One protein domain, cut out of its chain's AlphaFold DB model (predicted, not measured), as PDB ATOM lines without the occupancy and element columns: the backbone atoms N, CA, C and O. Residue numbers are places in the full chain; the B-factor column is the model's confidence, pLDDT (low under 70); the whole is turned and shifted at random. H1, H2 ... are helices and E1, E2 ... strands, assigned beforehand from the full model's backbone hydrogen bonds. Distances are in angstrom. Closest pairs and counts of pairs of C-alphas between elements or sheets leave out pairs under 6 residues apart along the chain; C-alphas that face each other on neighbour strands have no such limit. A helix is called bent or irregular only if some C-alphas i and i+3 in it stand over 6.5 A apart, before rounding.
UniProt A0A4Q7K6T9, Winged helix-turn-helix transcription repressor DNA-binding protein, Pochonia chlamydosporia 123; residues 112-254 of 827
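What this domain is: This is residues 112 to 254 of the 827 residues of the protein "Winged helix-turn-helix transcription repressor DNA-binding protein" of Pochonia chlamydosporia 123 (UniProt A0A4Q7K6T9). A helix in the middle, H3, has other helices round it: H4 and H5 make an up-and-down bundle with it, their centres set in a triangle, and H6 folds back along H5. H1 crosses H3 and H2 packs on the first part of H3, while a long loop before E1, residues 112 to 131, lies at the far end of the domain from H2. The 143 printed residues hold, along the chain, E1, H1, H2, H3, H4, H5 and H6, and the class is mostly helix. The whole is compact, with a radius of gyration of the C-alphas of 14.7 A, and spans 44 by 35 by 26 A.

Where its parts are: Begin at C-alpha 112, at (-13.482, -25.771, 41.279), and go through the loop to E1, residues 132 to 134. H1 is residues 141 to 152, 15.1 A long, and H2 is residues 167 to 173. H3, residues 175 to 188, runs 21.7 A and is irregular: C-alphas 185 and 188 are 7.8 A apart. Find C-alpha 190 at (-21.567, -26.205, 51.077); from there H4, the longest helix, runs 28.5 A to residue 210. H5 is residues 216 to 227, 16.2 A long. H6 runs 19.7 A from residue 239 to C-alpha 252 at (-15.214, -57.800, 44.479).

How they stand to each other: Start at the hub, H3, which touches four helices. H4 touches it with residues 192 to 200 alone, closest at the C-alphas of Met 183 and Met 193, 5.2 A, opposite ways at a shallow tilt of 24 degrees; the two are a helical hairpin. H5 touches H3 at the C-alphas of Leu 177 and Gly 221, 4.6 A, the same way at a shallow tilt of 16 degrees. H1 touches H3, closest at the C-alphas of Leu 144 and Thr 185, 5.8 A, only just about perpendicular at 71 degrees. H2 and H3 form a hairpin, closest at the C-alphas of Asn 171 and Met 178, 5.4 A. H5 and H6 form another, closest at the C-alphas of Leu 219 and Ala 246, 5.9 A. H4 is near both H5 and H6. E1 pairs with no named strand, but its residues 132 to 133 pair antiparallel with residues 112 to 113. Every O i to N i+4 pair is within hydrogen-bond range in H1, H2, H4, H5 and H6; in H3, 8 of 10 are.

The domain as a whole: The C-alphas farthest apart, those of Pro 123 and Ser 164, are 44.3 A apart. The printed part has no cut. The links H1 to H2 and H5 to H6 are long. Mean pLDDT of the printed part is 92.0; look for values under 70 at residues 235 to 237.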
ATOM      1  N   ARG A 112     -12.619 -26.212  42.380       91.88
ATOM      2  CA  ARG A 112     -13.482 -25.771  41.279       91.88
ATOM      3  C   ARG A 112     -14.568 -26.798  41.011       91.88
ATOM      4  O   ARG A 112     -14.306 -28.001  41.037       91.88
ATOM      5  N   ILE A 113     -15.763 -26.300  40.717       93.00
ATOM      6  CA  ILE A 113     -16.927 -27.066  40.285       93.00
ATOM      7  C   ILE A 113     -17.078 -26.870  38.769       93.00
ATOM      8  O   ILE A 113     -17.368 -25.754  38.334       93.00
ATOM      9  N   PRO A 114     -16.856 -27.901  37.936       93.31
ATOM     10  CA  PRO A 114     -17.045 -27.772  36.493       93.31
ATOM     11  C   PRO A 114     -18.519 -27.664  36.106       93.31
ATOM     12  O   PRO A 114     -19.377 -28.263  36.750       93.31
ATOM     13  N   GLU A 115     -18.796 -27.007  34.979       92.12
ATOM     14  CA  GLU A 115     -20.148 -26.899  34.404       92.12
ATOM     15  C   GLU A 115     -20.778 -28.257  34.063       92.12
ATOM     16  O   GLU A 115     -21.999 -28.403  34.051       92.12
ATOM     17  N   THR A 116     -19.950 -29.271  33.806       91.31
ATOM     18  CA  THR A 116     -20.394 -30.633  33.489       91.31
ATOM     19  C   THR A 116     -20.834 -31.428  34.718       91.31
ATOM     20  O   THR A 116     -21.516 -32.444  34.574       91.31
ATOM     21  N   TYR A 117     -20.476 -31.002  35.934       89.56
ATOM     22  CA  TYR A 117     -20.801 -31.755  37.139       89.56
ATOM     23  C   TYR A 117     -22.301 -31.678  37.451       89.56
ATOM     24  O   TYR A 117     -22.839 -30.611  37.730       89.56
ATOM     25  N   ASN A 118     -22.980 -32.831  37.408       88.31
ATOM     26  CA  ASN A 118     -24.436 -32.944  37.550       88.31
ATOM     27  C   ASN A 118     -25.225 -32.008  36.605       88.31
ATOM     28  O   ASN A 118     -26.319 -31.560  36.947       88.31
ATOM     29  N   SER A 119     -24.717 -31.742  35.396       88.94
ATOM     30  CA  SER A 119     -25.363 -30.859  34.405       88.94
ATOM     31  C   SER A 119     -26.763 -31.324  33.970       88.94
ATOM     32  O   SER A 119     -27.598 -30.503  33.590       88.94
ATOM     33  N   HIS A 120     -27.035 -32.629  34.073       87.44
ATOM     34  CA  HIS A 120     -28.339 -33.245  33.801       87.44
ATOM     35  C   HIS A 120     -29.301 -33.236  34.999       87.44
ATOM     36  O   HIS A 120     -30.435 -33.696  34.876       87.44
ATOM     37  N   ALA A 121     -28.876 -32.739  36.165       83.75
ATOM     38  CA  ALA A 121     -29.790 -32.537  37.278       83.75
ATOM     39  C   ALA A 121     -30.744 -31.366  36.987       83.75
ATOM     40  O   ALA A 121     -30.411 -30.417  36.269       83.75
ATOM     41  N   ILE A 122     -31.938 -31.434  37.586       83.56
ATOM     42  CA  ILE A 122     -32.968 -30.394  37.479       83.56
ATOM     43  C   ILE A 122     -32.354 -29.033  37.864       83.56
ATOM     44  O   ILE A 122     -31.735 -28.959  38.930       83.56
ATOM     45  N   PRO A 123     -32.522 -27.967  37.054       80.75
ATOM     46  CA  PRO A 123     -31.898 -26.665  37.297       80.75
ATOM     47  C   PRO A 123     -32.136 -26.086  38.698       80.75
ATOM     48  O   PRO A 123     -31.206 -25.579  39.311       80.75
ATOM     49  N   ALA A 124     -33.353 -26.227  39.233       78.69
ATOM     50  CA  ALA A 124     -33.725 -25.739  40.564       78.69
ATOM     51  C   ALA A 124     -33.315 -26.678  41.722       78.69
ATOM     52  O   ALA A 124     -33.587 -26.399  42.890       78.69
ATOM     53  N   CYS A 125     -32.698 -27.829  41.434       80.81
ATOM     54  CA  CYS A 125     -32.348 -28.816  42.450       80.81
ATOM     55  C   CYS A 125     -30.955 -28.555  43.033       80.81
ATOM     56  O   CYS A 125     -29.991 -28.371  42.297       80.81
ATOM     57  N   ILE A 126     -30.808 -28.717  44.354       81.62
ATOM     58  CA  ILE A 126     -29.528 -28.615  45.087       81.62
ATOM     59  C   ILE A 126     -28.405 -29.530  44.545       81.62
ATOM     60  O   ILE A 126     -27.231 -29.340  44.860       81.62
ATOM     61  N   CYS A 127     -28.754 -30.532  43.731       81.31
ATOM     62  CA  CYS A 127     -27.800 -31.398  43.034       81.31
ATOM     63  C   CYS A 127     -27.029 -30.717  41.909       81.31
ATOM     64  O   CYS A 127     -25.996 -31.260  41.519       81.31
ATOM     65  N   ARG A 128     -27.524 -29.595  41.378       85.56
ATOM     66  CA  ARG A 128     -26.865 -28.812  40.339       85.56
ATOM     67  C   ARG A 128     -26.167 -27.615  40.997       85.56
ATOM     68  O   ARG A 128     -26.779 -26.556  41.116       85.56
ATOM     69  N   PRO A 129     -24.935 -27.781  41.515       85.19
ATOM     70  CA  PRO A 129     -24.194 -26.650  42.050       85.19
ATOM     71  C   PRO A 129     -23.974 -25.584  40.985       85.19
ATOM     72  O   PRO A 129     -23.801 -25.902  39.810       85.19
ATOM     73  N   GLU A 130     -23.894 -24.336  41.432       86.50
ATOM     74  CA  GLU A 130     -23.354 -23.262  40.612       86.50
ATOM     75  C   GLU A 130     -21.904 -23.603  40.210       86.50
ATOM     76  O   GLU A 130     -21.085 -23.911  41.089       86.50
ATOM     77  N   PRO A 131     -21.577 -23.594  38.906       91.12
ATOM     78  CA  PRO A 131     -20.214 -23.807  38.440       91.12
ATOM     79  C   PRO A 131     -19.261 -22.694  38.895       91.12
ATOM     80  O   PRO A 131     -19.672 -21.584  39.226       91.12
ATOM     81  N   GLY A 132     -17.962 -22.983  38.862       91.81
ATOM     82  CA  GLY A 132     -16.908 -22.002  39.112       91.81
ATOM     83  C   GLY A 132     -16.017 -22.343  40.298       91.81
ATOM     84  O   GLY A 132     -16.003 -23.473  40.798       91.81
ATOM     85  N   ASP A 133     -15.220 -21.364  40.715       91.12
ATOM     86  CA  ASP A 133     -14.262 -21.539  41.800       91.12
ATOM     87  C   ASP A 133     -14.983 -21.705  43.142       91.12
ATOM     88  O   ASP A 133     -16.099 -21.219  43.354       91.12
ATOM     89  N   ALA A 134     -14.361 -22.469  44.028       90.75
ATOM     90  CA  ALA A 134     -14.853 -22.801  45.347       90.75
ATOM     91  C   ALA A 134     -13.755 -22.539  46.388       90.75
ATOM     92  O   ALA A 134     -12.564 -22.661  46.084       90.75
ATOM     93  N   PRO A 135     -14.144 -22.200  47.622       90.62
ATOM     94  CA  PRO A 135     -13.215 -22.086  48.735       90.62
ATOM     95  C   PRO A 135     -12.582 -23.450  49.066       90.62
ATOM     96  O   PRO A 135     -13.166 -24.504  48.773       90.62
ATOM     97  N   PRO A 136     -11.393 -23.460  49.693       91.12
ATOM     98  CA  PRO A 136     -10.817 -24.672  50.255       91.12
ATOM     99  C   PRO A 136     -11.662 -25.251  51.400       91.12
ATOM    100  O   PRO A 136     -12.685 -24.680  51.789       91.12
ATOM    101  N   PRO A 137     -11.302 -26.436  51.918       92.00
ATOM    102  CA  PRO A 137     -11.860 -26.948  53.161       92.00
ATOM    103  C   PRO A 137     -11.816 -25.869  54.257       92.00
ATOM    104  O   PRO A 137     -10.806 -25.171  54.360       92.00
ATOM    105  N   PRO A 138     -12.892 -25.713  55.047       89.75
ATOM    106  CA  PRO A 138     -13.027 -24.602  55.990       89.75
ATOM    107  C   PRO A 138     -12.074 -24.695  57.189       89.75
ATOM    108  O   PRO A 138     -11.800 -23.686  57.827       89.75
ATOM    109  N   ASP A 139     -11.566 -25.890  57.489       93.38
ATOM    110  CA  ASP A 139     -10.694 -26.176  58.626       93.38
ATOM    111  C   ASP A 139      -9.556 -27.129  58.196       93.38
ATOM    112  O   ASP A 139      -9.586 -27.703  57.102       93.38
ATOM    113  N   SER A 140      -8.546 -27.314  59.056       96.00
ATOM    114  CA  SER A 140      -7.453 -28.266  58.811       96.00
ATOM    115  C   SER A 140      -7.911 -29.723  58.926       96.00
ATOM    116  O   SER A 140      -8.888 -30.038  59.604       96.00
ATOM    117  N   ASP A 141      -7.155 -30.637  58.316       97.06
ATOM    118  CA  ASP A 141      -7.446 -32.073  58.357       97.06
ATOM    119  C   ASP A 141      -7.530 -32.637  59.784       97.06
ATOM    120  O   ASP A 141      -8.379 -33.488  60.039       97.06
ATOM    121  N   ASP A 142      -6.723 -32.138  60.726       97.44
ATOM    122  CA  ASP A 142      -6.785 -32.559  62.133       97.44
ATOM    123  C   ASP A 142      -8.100 -32.143  62.804       97.44
ATOM    124  O   ASP A 142      -8.734 -32.951  63.485       97.44
ATOM    125  N   VAL A 143      -8.556 -30.907  62.570       97.25
ATOM    126  CA  VAL A 143      -9.831 -30.402  63.110       97.25
ATOM    127  C   VAL A 143     -11.007 -31.157  62.495       97.25
ATOM    128  O   VAL A 143     -11.937 -31.548  63.201       97.25
ATOM    129  N   LEU A 144     -10.961 -31.390  61.184       96.81
ATOM    130  CA  LEU A 144     -11.999 -32.111  60.455       96.81
ATOM    131  C   LEU A 144     -12.060 -33.588  60.870       96.81
ATOM    132  O   LEU A 144     -13.145 -34.115  61.107       96.81
ATOM    133  N   LEU A 145     -10.919 -34.257  61.046       98.19
ATOM    134  CA  LEU A 145     -10.887 -35.635  61.536       98.19
ATOM    135  C   LEU A 145     -11.420 -35.746  62.971       98.19
ATOM    136  O   LEU A 145     -12.186 -36.664  63.275       98.19
ATOM    137  N   GLU A 146     -11.072 -34.803  63.845       97.81
ATOM    138  CA  GLU A 146     -11.594 -34.776  65.213       97.81
ATOM    139  C   GLU A 146     -13.107 -34.518  65.242       97.81
ATOM    140  O   GLU A 146     -13.848 -35.163  65.989       97.81
ATOM    141  N   LEU A 147     -13.598 -33.638  64.364       95.62
ATOM    142  CA  LEU A 147     -15.026 -33.402  64.174       95.62
ATOM    143  C   LEU A 147     -15.755 -34.686  63.751       95.62
ATOM    144  O   LEU A 147     -16.796 -35.024  64.318       95.62
ATOM    145  N   TYR A 148     -15.189 -35.439  62.805       96.94
ATOM    146  CA  TYR A 148     -15.734 -36.729  62.392       96.94
ATOM    147  C   TYR A 148     -15.804 -37.721  63.560       96.94
ATOM    148  O   TYR A 148     -16.874 -38.273  63.832       96.94
ATOM    149  N   ARG A 149     -14.701 -37.902  64.295       96.81
ATOM    150  CA  ARG A 149     -14.604 -38.844  65.425       96.81
ATOM    151  C   ARG A 149     -15.581 -38.548  66.550       96.81
ATOM    152  O   ARG A 149     -16.165 -39.470  67.116       96.81
ATOM    153  N   THR A 150     -15.741 -37.275  66.889       95.25
ATOM    154  CA  THR A 150     -16.512 -36.859  68.067       95.25
ATOM    155  C   THR A 150     -17.995 -36.687  67.774       95.25
ATOM    156  O   THR A 150     -18.817 -36.892  68.665       95.25
ATOM    157  N   GLN A 151     -18.362 -36.316  66.542       92.50
ATOM    158  CA  GLN A 151     -19.724 -35.873  66.234       92.50
ATOM    159  C   GLN A 151     -20.450 -36.702  65.173       92.50
ATOM    160  O   GLN A 151     -21.678 -36.640  65.134       92.50
ATOM    161  N   MET A 152     -19.744 -37.461  64.330       94.06
ATOM    162  CA  MET A 152     -20.354 -38.185  63.200       94.06
ATOM    163  C   MET A 152     -20.184 -39.700  63.327       94.06
ATOM    164  O   MET A 152     -21.170 -40.436  63.297       94.06
ATOM    165  N   GLN A 153     -18.956 -40.166  63.563       95.31
ATOM    166  CA  GLN A 153     -18.629 -41.575  63.780       95.31
ATOM    167  C   GLN A 153     -19.483 -42.239  64.880       95.31
ATOM    168  O   GLN A 153     -19.938 -43.358  64.654       95.31
ATOM    169  N   PRO A 154     -19.791 -41.598  66.030       93.69
ATOM    170  CA  PRO A 154     -20.621 -42.234  67.057       93.69
ATOM    171  C   PRO A 154     -22.071 -42.466  66.613       93.69
ATOM    172  O   PRO A 154     -22.720 -43.383  67.113       93.69
ATOM    173  N   LEU A 155     -22.573 -41.652  65.674       92.69
ATOM    174  CA  LEU A 155     -23.926 -41.757  65.114       92.69
ATOM    175  C   LEU A 155     -24.001 -42.791  63.978       92.69
ATOM    176  O   LEU A 155     -25.069 -43.337  63.710       92.69
ATOM    177  N   PHE A 156     -22.875 -43.049  63.306       95.19
ATOM    178  CA  PHE A 156     -22.753 -43.990  62.191       95.19
ATOM    179  C   PHE A 156     -21.438 -44.800  62.281       95.19
ATOM    180  O   PHE A 156     -20.507 -44.585  61.501       95.19
ATOM    181  N   PRO A 157     -21.332 -45.748  63.229       96.25
ATOM    182  CA  PRO A 157     -20.065 -46.390  63.608       96.25
ATOM    183  C   PRO A 157     -19.606 -47.533  62.684       96.25
ATOM    184  O   PRO A 157     -19.015 -48.510  63.137       96.25
ATOM    185  N   PHE A 158     -19.878 -47.445  61.381       98.06
ATOM    186  CA  PHE A 158     -19.509 -48.479  60.399       98.06
ATOM    187  C   PHE A 158     -18.118 -48.280  59.787       98.06
ATOM    188  O   PHE A 158     -17.540 -49.214  59.233       98.06
ATOM    189  N   VAL A 159     -17.575 -47.069  59.906       97.94
ATOM    190  CA  VAL A 159     -16.193 -46.730  59.564       97.94
ATOM    191  C   VAL A 159     -15.617 -46.039  60.792       97.94
ATOM    192  O   VAL A 159     -16.128 -45.007  61.209       97.94
ATOM    193  N   ILE A 160     -14.619 -46.651  61.426       97.50
ATOM    194  CA  ILE A 160     -14.042 -46.165  62.682       97.50
ATOM    195  C   ILE A 160     -12.593 -45.785  62.420       97.50
ATOM    196  O   ILE A 160     -11.815 -46.624  61.973       97.50
ATOM    197  N   ILE A 161     -12.232 -44.540  62.730       97.75
ATOM    198  CA  ILE A 161     -10.843 -44.088  62.741       97.75
ATOM    199  C   ILE A 161     -10.379 -43.982  64.201       97.75
ATOM    200  O   ILE A 161     -10.831 -43.079  64.917       97.75
ATOM    201  N   PRO A 162      -9.469 -44.861  64.661       95.62
ATOM    202  CA  PRO A 162      -8.987 -44.854  66.039       95.62
ATOM    203  C   PRO A 162      -8.339 -43.517  66.420       95.62
ATOM    204  O   PRO A 162      -7.699 -42.908  65.560       95.62
ATOM    205  N   PRO A 163      -8.416 -43.075  67.691       94.75
ATOM    206  CA  PRO A 163      -7.765 -41.842  68.152       94.75
ATOM    207  C   PRO A 163      -6.242 -41.825  67.962       94.75
ATOM    208  O   PRO A 163      -5.647 -40.756  67.907       94.75
ATOM    209  N   SER A 164      -5.612 -42.999  67.853       95.44
ATOM    210  CA  SER A 164      -4.166 -43.146  67.661       95.44
ATOM    211  C   SER A 164      -3.670 -42.723  66.277       95.44
ATOM    212  O   SER A 164      -2.480 -42.476  66.131       95.44
ATOM    213  N   VAL A 165      -4.547 -42.660  65.271       97.06
ATOM    214  CA  VAL A 165      -4.172 -42.327  63.888       97.06
ATOM    215  C   VAL A 165      -4.205 -40.809  63.705       97.06
ATOM    216  O   VAL A 165      -5.233 -40.179  63.942       97.06
ATOM    217  N   SER A 166      -3.116 -40.180  63.272       97.88
ATOM    218  CA  SER A 166      -3.141 -38.732  62.971       97.88
ATOM    219  C   SER A 166      -3.798 -38.440  61.615       97.88
ATOM    220  O   SER A 166      -3.879 -39.325  60.762       97.88
ATOM    221  N   ALA A 167      -4.240 -37.202  61.364       97.88
ATOM    222  CA  ALA A 167      -4.797 -36.867  60.052       97.88
ATOM    223  C   ALA A 167      -3.738 -36.942  58.939       97.88
ATOM    224  O   ALA A 167      -4.029 -37.405  57.838       97.88
ATOM    225  N   ALA A 168      -2.486 -36.587  59.245       97.56
ATOM    226  CA  ALA A 168      -1.355 -36.740  58.329       97.56
ATOM    227  C   ALA A 168      -1.065 -38.215  57.986       97.56
ATOM    228  O   ALA A 168      -0.833 -38.544  56.823       97.56
ATOM    229  N   GLU A 169      -1.112 -39.105  58.980       98.00
ATOM    230  CA  GLU A 169      -0.964 -40.552  58.786       98.00
ATOM    231  C   GLU A 169      -2.126 -41.142  57.982       98.00
ATOM    232  O   GLU A 169      -1.911 -41.954  57.080       98.00
ATOM    233  N   LEU A 170      -3.361 -40.709  58.251       97.81
ATOM    234  CA  LEU A 170      -4.513 -41.150  57.472       97.81
ATOM    235  C   LEU A 170      -4.421 -40.656  56.025       97.81
ATOM    236  O   LEU A 170      -4.681 -41.420  55.105       97.81
ATOM    237  N   ASN A 171      -3.997 -39.411  55.803       97.12
ATOM    238  CA  ASN A 171      -3.844 -38.856  54.461       97.12
ATOM    239  C   ASN A 171      -2.710 -39.525  53.664       97.12
ATOM    240  O   ASN A 171      -2.798 -39.596  52.443       97.12
ATOM    241  N   SER A 172      -1.651 -40.012  54.320       97.38
ATOM    242  CA  SER A 172      -0.550 -40.708  53.638       97.38
ATOM    243  C   SER A 172      -0.860 -42.179  53.352       97.38
ATOM    244  O   SER A 172      -0.492 -42.682  52.293       97.38
ATOM    245  N   SER A 173      -1.550 -42.864  54.269       96.88
ATOM    246  CA  SER A 173      -1.870 -44.292  54.147       96.88
ATOM    247  C   SER A 173      -3.182 -44.570  53.412       96.88
ATOM    248  O   SER A 173      -3.291 -45.577  52.716       96.88
ATOM    249  N   ARG A 174      -4.182 -43.699  53.587       97.62
ATOM    250  CA  ARG A 174      -5.557 -43.829  53.086       97.62
ATOM    251  C   ARG A 174      -6.110 -42.459  52.617       97.62
ATOM    252  O   ARG A 174      -7.054 -41.918  53.213       97.62
ATOM    253  N   PRO A 175      -5.520 -41.864  51.558       97.44
ATOM    254  CA  PRO A 175      -5.827 -40.507  51.090       97.44
ATOM    255  C   PRO A 175      -7.279 -40.287  50.635       97.44
ATOM    256  O   PRO A 175      -7.839 -39.204  50.840       97.44
ATOM    257  N   PHE A 176      -7.910 -41.282  50.009       98.31
ATOM    258  CA  PHE A 176      -9.306 -41.210  49.580       98.31
ATOM    259  C   PHE A 176     -10.242 -41.198  50.788       98.31
ATOM    260  O   PHE A 176     -11.180 -40.399  50.827       98.31
ATOM    261  N   LEU A 177      -9.955 -42.014  51.806       98.31
ATOM    262  CA  LEU A 177     -10.741 -42.044  53.040       98.31
ATOM    263  C   LEU A 177     -10.635 -40.724  53.815       98.31
ATOM    264  O   LEU A 177     -11.665 -40.166  54.196       98.31
ATOM    265  N   MET A 178      -9.426 -40.173  53.977       98.12
ATOM    266  CA  MET A 178      -9.257 -38.845  54.587       98.12
ATOM    267  C   MET A 178      -9.997 -37.765  53.784       98.12
ATOM    268  O   MET A 178     -10.651 -36.899  54.359       98.12
ATOM    269  N   SER A 179      -9.955 -37.836  52.450       98.06
ATOM    270  CA  SER A 179     -10.670 -36.890  51.586       98.06
ATOM    271  C   SER A 179     -12.195 -37.009  51.701       98.06
ATOM    272  O   SER A 179     -12.884 -35.991  51.666       98.06
ATOM    273  N   ALA A 180     -12.731 -38.220  51.881       98.00
ATOM    274  CA  ALA A 180     -14.151 -38.437  52.154       98.00
ATOM    275  C   ALA A 180     -14.561 -37.861  53.518       98.00
ATOM    276  O   ALA A 180     -15.586 -37.187  53.601       98.00
ATOM    277  N   ILE A 181     -13.738 -38.062  54.557       97.94
ATOM    278  CA  ILE A 181     -13.937 -37.460  55.886       97.94
ATOM    279  C   ILE A 181     -13.953 -35.937  55.773       97.94
ATOM    280  O   ILE A 181     -14.949 -35.316  56.134       97.94
ATOM    281  N   ARG A 182     -12.904 -35.354  55.177       96.94
ATOM    282  CA  ARG A 182     -12.766 -33.912  54.933       96.94
ATOM    283  C   ARG A 182     -14.009 -33.333  54.258       96.94
ATOM    284  O   ARG A 182     -14.528 -32.308  54.704       96.94
ATOM    285  N   MET A 183     -14.520 -34.019  53.234       95.31
ATOM    286  CA  MET A 183     -15.714 -33.609  52.499       95.31
ATOM    287  C   MET A 183     -16.952 -33.567  53.396       95.31
ATOM    288  O   MET A 183     -17.608 -32.525  53.457       95.31
ATOM    289  N   VAL A 184     -17.258 -34.644  54.129       93.75
ATOM    290  CA  VAL A 184     -18.488 -34.699  54.939       93.75
ATOM    291  C   VAL A 184     -18.455 -33.742  56.128       93.75
ATOM    292  O   VAL A 184     -19.494 -33.224  56.528       93.75
ATOM    293  N   THR A 185     -17.267 -33.449  56.658       94.12
ATOM    294  CA  THR A 185     -17.069 -32.495  57.758       94.12
ATOM    295  C   THR A 185     -16.987 -31.044  57.297       94.12
ATOM    296  O   THR A 185     -17.137 -30.136  58.110       94.12
ATOM    297  N   SER A 186     -16.833 -30.794  55.994       91.56
ATOM    298  CA  SER A 186     -16.850 -29.445  55.407       91.56
ATOM    299  C   SER A 186     -18.264 -28.866  55.285       91.56
ATOM    300  O   SER A 186     -18.475 -27.930  54.520       91.56
ATOM    301  N   PHE A 187     -19.254 -29.392  56.021       86.38
ATOM    302  CA  PHE A 187     -20.652 -28.974  55.897       86.38
ATOM    303  C   PHE A 187     -20.835 -27.474  56.109       86.38
ATOM    304  O   PHE A 187     -21.705 -26.920  55.462       86.38
ATOM    305  N   ARG A 188     -19.997 -26.797  56.909       84.25
ATOM    306  CA  ARG A 188     -20.043 -25.333  57.123       84.25
ATOM    307  C   ARG A 188     -19.791 -24.498  55.858       84.25
ATOM    308  O   ARG A 188     -20.176 -23.332  55.827       84.25
ATOM    309  N   SER A 189     -19.205 -25.100  54.819       87.62
ATOM    310  CA  SER A 189     -19.077 -24.534  53.475       87.62
ATOM    311  C   SER A 189     -19.649 -25.516  52.449       87.62
ATOM    312  O   SER A 189     -18.971 -26.429  51.966       87.62
ATOM    313  N   LEU A 190     -20.922 -25.332  52.071       86.12
ATOM    314  CA  LEU A 190     -21.567 -26.205  51.077       86.12
ATOM    315  C   LEU A 190     -20.866 -26.132  49.717       86.12
ATOM    316  O   LEU A 190     -20.827 -27.127  48.995       86.12
ATOM    317  N   ARG A 191     -20.302 -24.975  49.354       88.25
ATOM    318  CA  ARG A 191     -19.570 -24.809  48.092       88.25
ATOM    319  C   ARG A 191     -18.266 -25.614  48.106       88.25
ATOM    320  O   ARG A 191     -18.024 -26.364  47.158       88.25
ATOM    321  N   SER A 192     -17.502 -25.554  49.202       91.00
ATOM    322  CA  SER A 192     -16.317 -26.399  49.410       91.00
ATOM    323  C   SER A 192     -16.676 -27.886  49.372       91.00
ATOM    324  O   SER A 192     -16.086 -28.651  48.607       91.00
ATOM    325  N   MET A 193     -17.705 -28.297  50.122       90.75
ATOM    326  CA  MET A 193     -18.191 -29.680  50.152       90.75
ATOM    327  C   MET A 193     -18.563 -30.187  48.751       90.75
ATOM    328  O   MET A 193     -18.177 -31.293  48.376       90.75
ATOM    329  N   ARG A 194     -19.274 -29.394  47.937       89.75
ATOM    330  CA  ARG A 194     -19.665 -29.794  46.573       89.75
ATOM    331  C   ARG A 194     -18.466 -29.913  45.627       89.75
ATOM    332  O   ARG A 194     -18.433 -30.849  44.829       89.75
ATOM    333  N   ALA A 195     -17.471 -29.030  45.736       92.62
ATOM    334  CA  ALA A 195     -16.225 -29.146  44.975       92.62
ATOM    335  C   ALA A 195     -15.411 -30.388  45.382       92.62
ATOM    336  O   ALA A 195     -14.883 -31.101  44.526       92.62
ATOM    337  N   GLN A 196     -15.356 -30.690  46.682       94.19
ATOM    338  CA  GLN A 196     -14.743 -31.910  47.209       94.19
ATOM    339  C   GLN A 196     -15.480 -33.169  46.730       94.19
ATOM    340  O   GLN A 196     -14.841 -34.115  46.272       94.19
ATOM    341  N   MET A 197     -16.817 -33.155  46.747       92.44
ATOM    342  CA  MET A 197     -17.654 -34.241  46.233       92.44
ATOM    343  C   MET A 197     -17.397 -34.501  44.745       92.44
ATOM    344  O   MET A 197     -17.233 -35.653  44.351       92.44
ATOM    345  N   TYR A 198     -17.289 -33.449  43.924       93.19
ATOM    346  CA  TYR A 198     -16.896 -33.589  42.519       93.19
ATOM    347  C   TYR A 198     -15.541 -34.297  42.381       93.19
ATOM    348  O   TYR A 198     -15.449 -35.283  41.655       93.19
ATOM    349  N   ARG A 199     -14.507 -33.860  43.116       94.62
ATOM    350  CA  ARG A 199     -13.178 -34.495  43.058       94.62
ATOM    351  C   ARG A 199     -13.213 -35.969  43.472       94.62
ATOM    352  O   ARG A 199     -12.576 -36.788  42.814       94.62
ATOM    353  N   LEU A 200     -13.972 -36.313  44.515       95.69
ATOM    354  CA  LEU A 200     -14.169 -37.705  44.935       95.69
ATOM    355  C   LEU A 200     -14.872 -38.525  43.845       95.69
ATOM    356  O   LEU A 200     -14.425 -39.624  43.533       95.69
ATOM    357  N   MET A 201     -15.916 -37.984  43.212       94.19
ATOM    358  CA  MET A 201     -16.601 -38.641  42.094       94.19
ATOM    359  C   MET A 201     -15.686 -38.822  40.874       94.19
ATOM    360  O   MET A 201     -15.698 -39.887  40.261       94.19
ATOM    361  N   SER A 202     -14.853 -37.831  40.539       94.75
ATOM    362  CA  SER A 202     -13.835 -37.960  39.487       94.75
ATOM    363  C   SER A 202     -12.817 -39.048  39.820       94.75
ATOM    364  O   SER A 202     -12.476 -39.851  38.954       94.75
ATOM    365  N   HIS A 203     -12.372 -39.115  41.079       96.38
ATOM    366  CA  HIS A 203     -11.468 -40.161  41.543       96.38
ATOM    367  C   HIS A 203     -12.111 -41.549  41.446       96.38
ATOM    368  O   HIS A 203     -11.473 -42.466  40.942       96.38
ATOM    369  N   ILE A 204     -13.376 -41.704  41.860       97.19
ATOM    370  CA  ILE A 204     -14.140 -42.953  41.700       97.19
ATOM    371  C   ILE A 204     -14.236 -43.339  40.220       97.19
ATOM    372  O   ILE A 204     -14.001 -44.495  39.881       97.19
ATOM    373  N   SER A 205     -14.546 -42.388  39.337       96.19
ATOM    374  CA  SER A 205     -14.642 -42.649  37.899       96.19
ATOM    375  C   SER A 205     -13.324 -43.190  37.331       96.19
ATOM    376  O   SER A 205     -13.293 -44.248  36.713       96.19
ATOM    377  N   ASP A 206     -12.205 -42.525  37.614       96.81
ATOM    378  CA  ASP A 206     -10.894 -42.960  37.128       96.81
ATOM    379  C   ASP A 206     -10.426 -44.264  37.796       96.81
ATOM    380  O   ASP A 206     -10.047 -45.222  37.128       96.81
ATOM    381  N   HIS A 207     -10.497 -44.359  39.122       96.00
ATOM    382  CA  HIS A 207      -9.891 -45.472  39.846       96.00
ATOM    383  C   HIS A 207     -10.797 -46.698  39.888       96.00
ATOM    384  O   HIS A 207     -10.326 -47.789  39.598       96.00
ATOM    385  N   VAL A 208     -12.084 -46.549  40.205       95.50
ATOM    386  CA  VAL A 208     -13.003 -47.691  40.339       95.50
ATOM    387  C   VAL A 208     -13.528 -48.138  38.976       95.50
ATOM    388  O   VAL A 208     -13.512 -49.334  38.695       95.50
ATOM    389  N   LEU A 209     -13.968 -47.210  38.114       94.75
ATOM    390  CA  LEU A 209     -14.599 -47.575  36.837       94.75
ATOM    391  C   LEU A 209     -13.583 -47.833  35.720       94.75
ATOM    392  O   LEU A 209     -13.685 -48.851  35.042       94.75
ATOM    393  N   ILE A 210     -12.608 -46.938  35.525       96.19
ATOM    394  CA  ILE A 210     -11.644 -47.055  34.416       96.19
ATOM    395  C   ILE A 210     -10.512 -48.025  34.774       96.19
ATOM    396  O   ILE A 210     -10.218 -48.944  34.013       96.19
ATOM    397  N   ARG A 211      -9.882 -47.848  35.941       96.06
ATOM    398  CA  ARG A 211      -8.722 -48.656  36.365       96.06
ATOM    399  C   ARG A 211      -9.090 -49.923  37.136       96.06
ATOM    400  O   ARG A 211      -8.206 -50.721  37.430       96.06
ATOM    401  N   SER A 212     -10.367 -50.123  37.470       93.56
ATOM    402  CA  SER A 212     -10.839 -51.302  38.209       93.56
ATOM    403  C   SER A 212     -10.153 -51.501  39.579       93.56
ATOM    404  O   SER A 212      -9.927 -52.625  40.033       93.56
ATOM    405  N   ALA A 213      -9.795 -50.405  40.250       95.38
ATOM    406  CA  ALA A 213      -9.193 -50.414  41.576       95.38
ATOM    407  C   ALA A 213     -10.203 -50.873  42.635       95.38
ATOM    408  O   ALA A 213     -11.353 -50.428  42.669       95.38
ATOM    409  N   ARG A 214      -9.743 -51.754  43.526       94.75
ATOM    410  CA  ARG A 214     -10.536 -52.362  44.600       94.75
ATOM    411  C   ARG A 214      -9.744 -52.275  45.893       94.75
ATOM    412  O   ARG A 214      -8.659 -52.841  45.987       94.75
ATOM    413  N   SER A 215     -10.273 -51.572  46.884       96.94
ATOM    414  CA  SER A 215      -9.665 -51.505  48.212       96.94
ATOM    415  C   SER A 215     -10.726 -51.268  49.281       96.94
ATOM    416  O   SER A 215     -11.788 -50.698  49.013       96.94
ATOM    417  N   LEU A 216     -10.428 -51.696  50.510       97.44
ATOM    418  CA  LEU A 216     -11.275 -51.414  51.669       97.44
ATOM    419  C   LEU A 216     -11.422 -49.902  51.897       97.44
ATOM    420  O   LEU A 216     -12.499 -49.436  52.244       97.44
ATOM    421  N   GLU A 217     -10.367 -49.136  51.625       97.19
ATOM    422  CA  GLU A 217     -10.375 -47.677  51.703       97.19
ATOM    423  C   GLU A 217     -11.412 -47.045  50.762       97.19
ATOM    424  O   GLU A 217     -12.194 -46.197  51.193       97.19
ATOM    425  N   LEU A 218     -11.449 -47.468  49.491       98.12
ATOM    426  CA  LEU A 218     -12.433 -46.981  48.518       98.12
ATOM    427  C   LEU A 218     -13.854 -47.279  48.996       98.12
ATOM    428  O   LEU A 218     -14.722 -46.407  48.949       98.12
ATOM    429  N   LEU A 219     -14.074 -48.491  49.515       98.56
ATOM    430  CA  LEU A 219     -15.362 -48.888  50.064       98.56
ATOM    431  C   LEU A 219     -15.764 -48.015  51.262       98.56
ATOM    432  O   LEU A 219     -16.871 -47.483  51.287       98.56
ATOM    433  N   GLN A 220     -14.871 -47.835  52.236       98.44
ATOM    434  CA  GLN A 220     -15.121 -47.013  53.423       98.44
ATOM    435  C   GLN A 220     -15.373 -45.543  53.066       98.44
ATOM    436  O   GLN A 220     -16.302 -44.937  53.599       98.44
ATOM    437  N   GLY A 221     -14.607 -44.980  52.129       98.00
ATOM    438  CA  GLY A 221     -14.828 -43.621  51.640       98.00
ATOM    439  C   GLY A 221     -16.199 -43.466  50.975       98.00
ATOM    440  O   GLY A 221     -16.924 -42.523  51.285       98.00
ATOM    441  N   ILE A 222     -16.617 -44.432  50.146       97.44
ATOM    442  CA  ILE A 222     -17.958 -44.441  49.536       97.44
ATOM    443  C   ILE A 222     -19.057 -44.584  50.601       97.44
ATOM    444  O   ILE A 222     -20.062 -43.877  50.529       97.44
ATOM    445  N   ILE A 223     -18.872 -45.430  51.623       97.50
ATOM    446  CA  ILE A 223     -19.804 -45.538  52.759       97.50
ATOM    447  C   ILE A 223     -19.972 -44.173  53.443       97.50
ATOM    448  O   ILE A 223     -21.104 -43.754  53.689       97.50
ATOM    449  N   ILE A 224     -18.876 -43.447  53.694       96.19
ATOM    450  CA  ILE A 224     -18.921 -42.099  54.281       96.19
ATOM    451  C   ILE A 224     -19.679 -41.124  53.366       96.19
ATOM    452  O   ILE A 224     -20.576 -40.419  53.835       96.19
ATOM    453  N   MET A 225     -19.402 -41.135  52.057       94.44
ATOM    454  CA  MET A 225     -20.104 -40.302  51.067       94.44
ATOM    455  C   MET A 225     -21.619 -40.570  51.012       94.44
ATOM    456  O   MET A 225     -22.405 -39.640  50.810       94.44
ATOM    457  N   ILE A 226     -22.046 -41.826  51.190       92.75
ATOM    458  CA  ILE A 226     -23.463 -42.216  51.278       92.75
ATOM    459  C   ILE A 226     -24.058 -41.770  52.620       92.75
ATOM    460  O   ILE A 226     -25.189 -41.288  52.671       92.75
ATOM    461  N   SER A 227     -23.302 -41.904  53.712       88.44
ATOM    462  CA  SER A 227     -23.791 -41.628  55.066       88.44
ATOM    463  C   SER A 227     -24.137 -40.158  55.313       88.44
ATOM    464  O   SER A 227     -24.991 -39.888  56.147       88.44
ATOM    465  N   CYS A 228     -23.544 -39.210  54.581       83.31
ATOM    466  CA  CYS A 228     -23.806 -37.770  54.738       83.31
ATOM    467  C   CYS A 228     -24.408 -37.123  53.489       83.31
ATOM    468  O   CYS A 228     -24.375 -35.904  53.318       83.31
ATOM    469  N   HIS A 229     -25.029 -37.928  52.631       82.06
ATOM    470  CA  HIS A 229     -25.670 -37.478  51.402       82.06
ATOM    471  C   HIS A 229     -26.900 -36.580  51.608       82.06
ATOM    472  O   HIS A 229     -27.520 -36.185  50.631       82.06
ATOM    473  N   GLN A 230     -27.281 -36.252  52.851       73.88
ATOM    474  CA  GLN A 230     -28.410 -35.365  53.161       73.88
ATOM    475  C   GLN A 230     -28.233 -33.954  52.578       73.88
ATOM    476  O   GLN A 230     -29.215 -33.296  52.258       73.88
ATOM    477  N   TYR A 231     -26.987 -33.514  52.385       77.00
ATOM    478  CA  TYR A 231     -26.640 -32.239  51.743       77.00
ATOM    479  C   TYR A 231     -26.719 -32.272  50.213       77.00
ATOM    480  O   TYR A 231     -26.562 -31.247  49.543       77.00
ATOM    481  N   HIS A 232     -27.004 -33.448  49.664       75.25
ATOM    482  CA  HIS A 232     -27.318 -33.686  48.269       75.25
ATOM    483  C   HIS A 232     -28.785 -34.134  48.176       75.25
ATOM    484  O   HIS A 232     -29.364 -34.650  49.131       75.25
ATOM    485  N   CYS A 233     -29.449 -33.921  47.038       75.75
ATOM    486  CA  CYS A 233     -30.818 -34.418  46.918       75.75
ATOM    487  C   CYS A 233     -30.803 -35.940  46.734       75.75
ATOM    488  O   CYS A 233     -30.293 -36.458  45.740       75.75
ATOM    489  N   LEU A 234     -31.457 -36.627  47.673       71.50
ATOM    490  CA  LEU A 234     -31.591 -38.087  47.748       71.50
ATOM    491  C   LEU A 234     -32.269 -38.716  46.518       71.50
ATOM    492  O   LEU A 234     -32.216 -39.928  46.339       71.50
ATOM    493  N   MET A 235     -32.916 -37.902  45.676       67.94
ATOM    494  CA  MET A 235     -33.747 -38.361  44.562       67.94
ATOM    495  C   MET A 235     -33.148 -38.106  43.179       67.94
ATOM    496  O   MET A 235     -33.533 -38.806  42.246       67.94
ATOM    497  N   HIS A 236     -32.269 -37.107  43.031       63.75
ATOM    498  CA  HIS A 236     -31.875 -36.574  41.716       63.75
ATOM    499  C   HIS A 236     -30.379 -36.674  41.404       63.75
ATOM    500  O   HIS A 236     -29.999 -36.380  40.275       63.75
ATOM    501  N   ALA A 237     -29.517 -37.074  42.343       64.25
ATOM    502  CA  ALA A 237     -28.111 -37.307  42.007       64.25
ATOM    503  C   ALA A 237     -27.507 -38.495  42.740       64.25
ATOM    504  O   ALA A 237     -27.751 -38.651  43.928       64.25
ATOM    505  N   GLN A 238     -26.705 -39.253  41.978       80.19
ATOM    506  CA  GLN A 238     -25.601 -40.186  42.277       80.19
ATOM    507  C   GLN A 238     -25.701 -41.169  43.459       80.19
ATOM    508  O   GLN A 238     -24.902 -42.097  43.510       80.19
ATOM    509  N   MET A 239     -26.676 -41.056  44.359       84.88
ATOM    510  CA  MET A 239     -26.875 -41.932  45.508       84.88
ATOM    511  C   MET A 239     -26.988 -43.394  45.077       84.88
ATOM    512  O   MET A 239     -26.224 -44.232  45.542       84.88
ATOM    513  N   ASN A 240     -27.882 -43.698  44.132       87.12
ATOM    514  CA  ASN A 240     -28.057 -45.065  43.637       87.12
ATOM    515  C   ASN A 240     -26.771 -45.609  42.997       87.12
ATOM    516  O   ASN A 240     -26.453 -46.779  43.186       87.12
ATOM    517  N   ASN A 241     -26.010 -44.759  42.300       89.69
ATOM    518  CA  ASN A 241     -24.734 -45.147  41.699       89.69
ATOM    519  C   ASN A 241     -23.693 -45.461  42.780       89.69
ATOM    520  O   ASN A 241     -23.048 -46.499  42.715       89.69
ATOM    521  N   LEU A 242     -23.569 -44.619  43.810       92.75
ATOM    522  CA  LEU A 242     -22.674 -44.867  44.944       92.75
ATOM    523  C   LEU A 242     -23.061 -46.136  45.709       92.75
ATOM    524  O   LEU A 242     -22.189 -46.927  46.058       92.75
ATOM    525  N   ILE A 243     -24.357 -46.365  45.931       92.62
ATOM    526  CA  ILE A 243     -24.863 -47.582  46.574       92.62
ATOM    527  C   ILE A 243     -24.516 -48.819  45.734       92.62
ATOM    528  O   ILE A 243     -24.002 -49.797  46.273       92.62
ATOM    529  N   ALA A 244     -24.740 -48.769  44.418       93.19
ATOM    530  CA  ALA A 244     -24.381 -49.854  43.507       93.19
ATOM    531  C   ALA A 244     -22.871 -50.138  43.519       93.19
ATOM    532  O   ALA A 244     -22.472 -51.299  43.591       93.19
ATOM    533  N   LEU A 245     -22.039 -49.092  43.536       95.50
ATOM    534  CA  LEU A 245     -20.584 -49.215  43.639       95.50
ATOM    535  C   LEU A 245     -20.133 -49.803  44.981       95.50
ATOM    536  O   LEU A 245     -19.219 -50.622  45.024       95.50
ATOM    537  N   ALA A 246     -20.772 -49.425  46.088       96.50
ATOM    538  CA  ALA A 246     -20.479 -50.013  47.392       96.50
ATOM    539  C   ALA A 246     -20.812 -51.515  47.413       96.50
ATOM    540  O   ALA A 246     -20.020 -52.322  47.898       96.50
ATOM    541  N   MET A 247     -21.960 -51.900  46.842       95.31
ATOM    542  CA  MET A 247     -22.349 -53.307  46.707       95.31
ATOM    543  C   MET A 247     -21.389 -54.085  45.800       95.31
ATOM    544  O   MET A 247     -21.012 -55.207  46.145       95.31
ATOM    545  N   SER A 248     -20.954 -53.502  44.678       94.94
ATOM    546  CA  SER A 248     -19.993 -54.152  43.782       94.94
ATOM    547  C   SER A 248     -18.628 -54.321  44.448       94.94
ATOM    548  O   SER A 248     -18.061 -55.405  44.387       94.94
ATOM    549  N   LEU A 249     -18.130 -53.308  45.168       97.00
ATOM    550  CA  LEU A 249     -16.871 -53.400  45.915       97.00
ATOM    551  C   LEU A 249     -16.930 -54.448  47.033       97.00
ATOM    552  O   LEU A 249     -15.957 -55.167  47.238       97.00
ATOM    553  N   VAL A 250     -18.065 -54.590  47.726       96.44
ATOM    554  CA  VAL A 250     -18.273 -55.672  48.707       96.44
ATOM    555  C   VAL A 250     -18.140 -57.050  48.058       96.44
ATOM    556  O   VAL A 250     -17.507 -57.931  48.642       96.44
ATOM    557  N   ALA A 251     -18.720 -57.244  46.871       93.19
ATOM    558  CA  ALA A 251     -18.625 -58.503  46.136       93.19
ATOM    559  C   ALA A 251     -17.202 -58.760  45.612       93.19
ATOM    560  O   ALA A 251     -16.682 -59.864  45.772       93.19
ATOM    561  N   ASP A 252     -16.559 -57.735  45.056       92.50
ATOM    562  CA  ASP A 252     -15.214 -57.800  44.479       92.50
ATOM    563  C   ASP A 252     -14.128 -58.065  45.532       92.50
ATOM    564  O   ASP A 252     -13.195 -58.826  45.290       92.50
ATOM    565  N   LEU A 253     -14.269 -57.486  46.727       93.12
ATOM    566  CA  LEU A 253     -13.415 -57.767  47.887       93.12
ATOM    567  C   LEU A 253     -13.799 -59.083  48.595       93.12
ATOM    568  O   LEU A 253     -13.182 -59.473  49.587       93.12
ATOM    569  N   GLY A 254     -14.860 -59.755  48.135       90.94
ATOM    570  CA  GLY A 254     -15.391 -60.973  48.737       90.94
ATOM    571  C   GLY A 254     -15.879 -60.784  50.173       90.94
ATOM    572  O   GLY A 254     -15.909 -61.760  50.922       90.94
TER     573      GLY A 254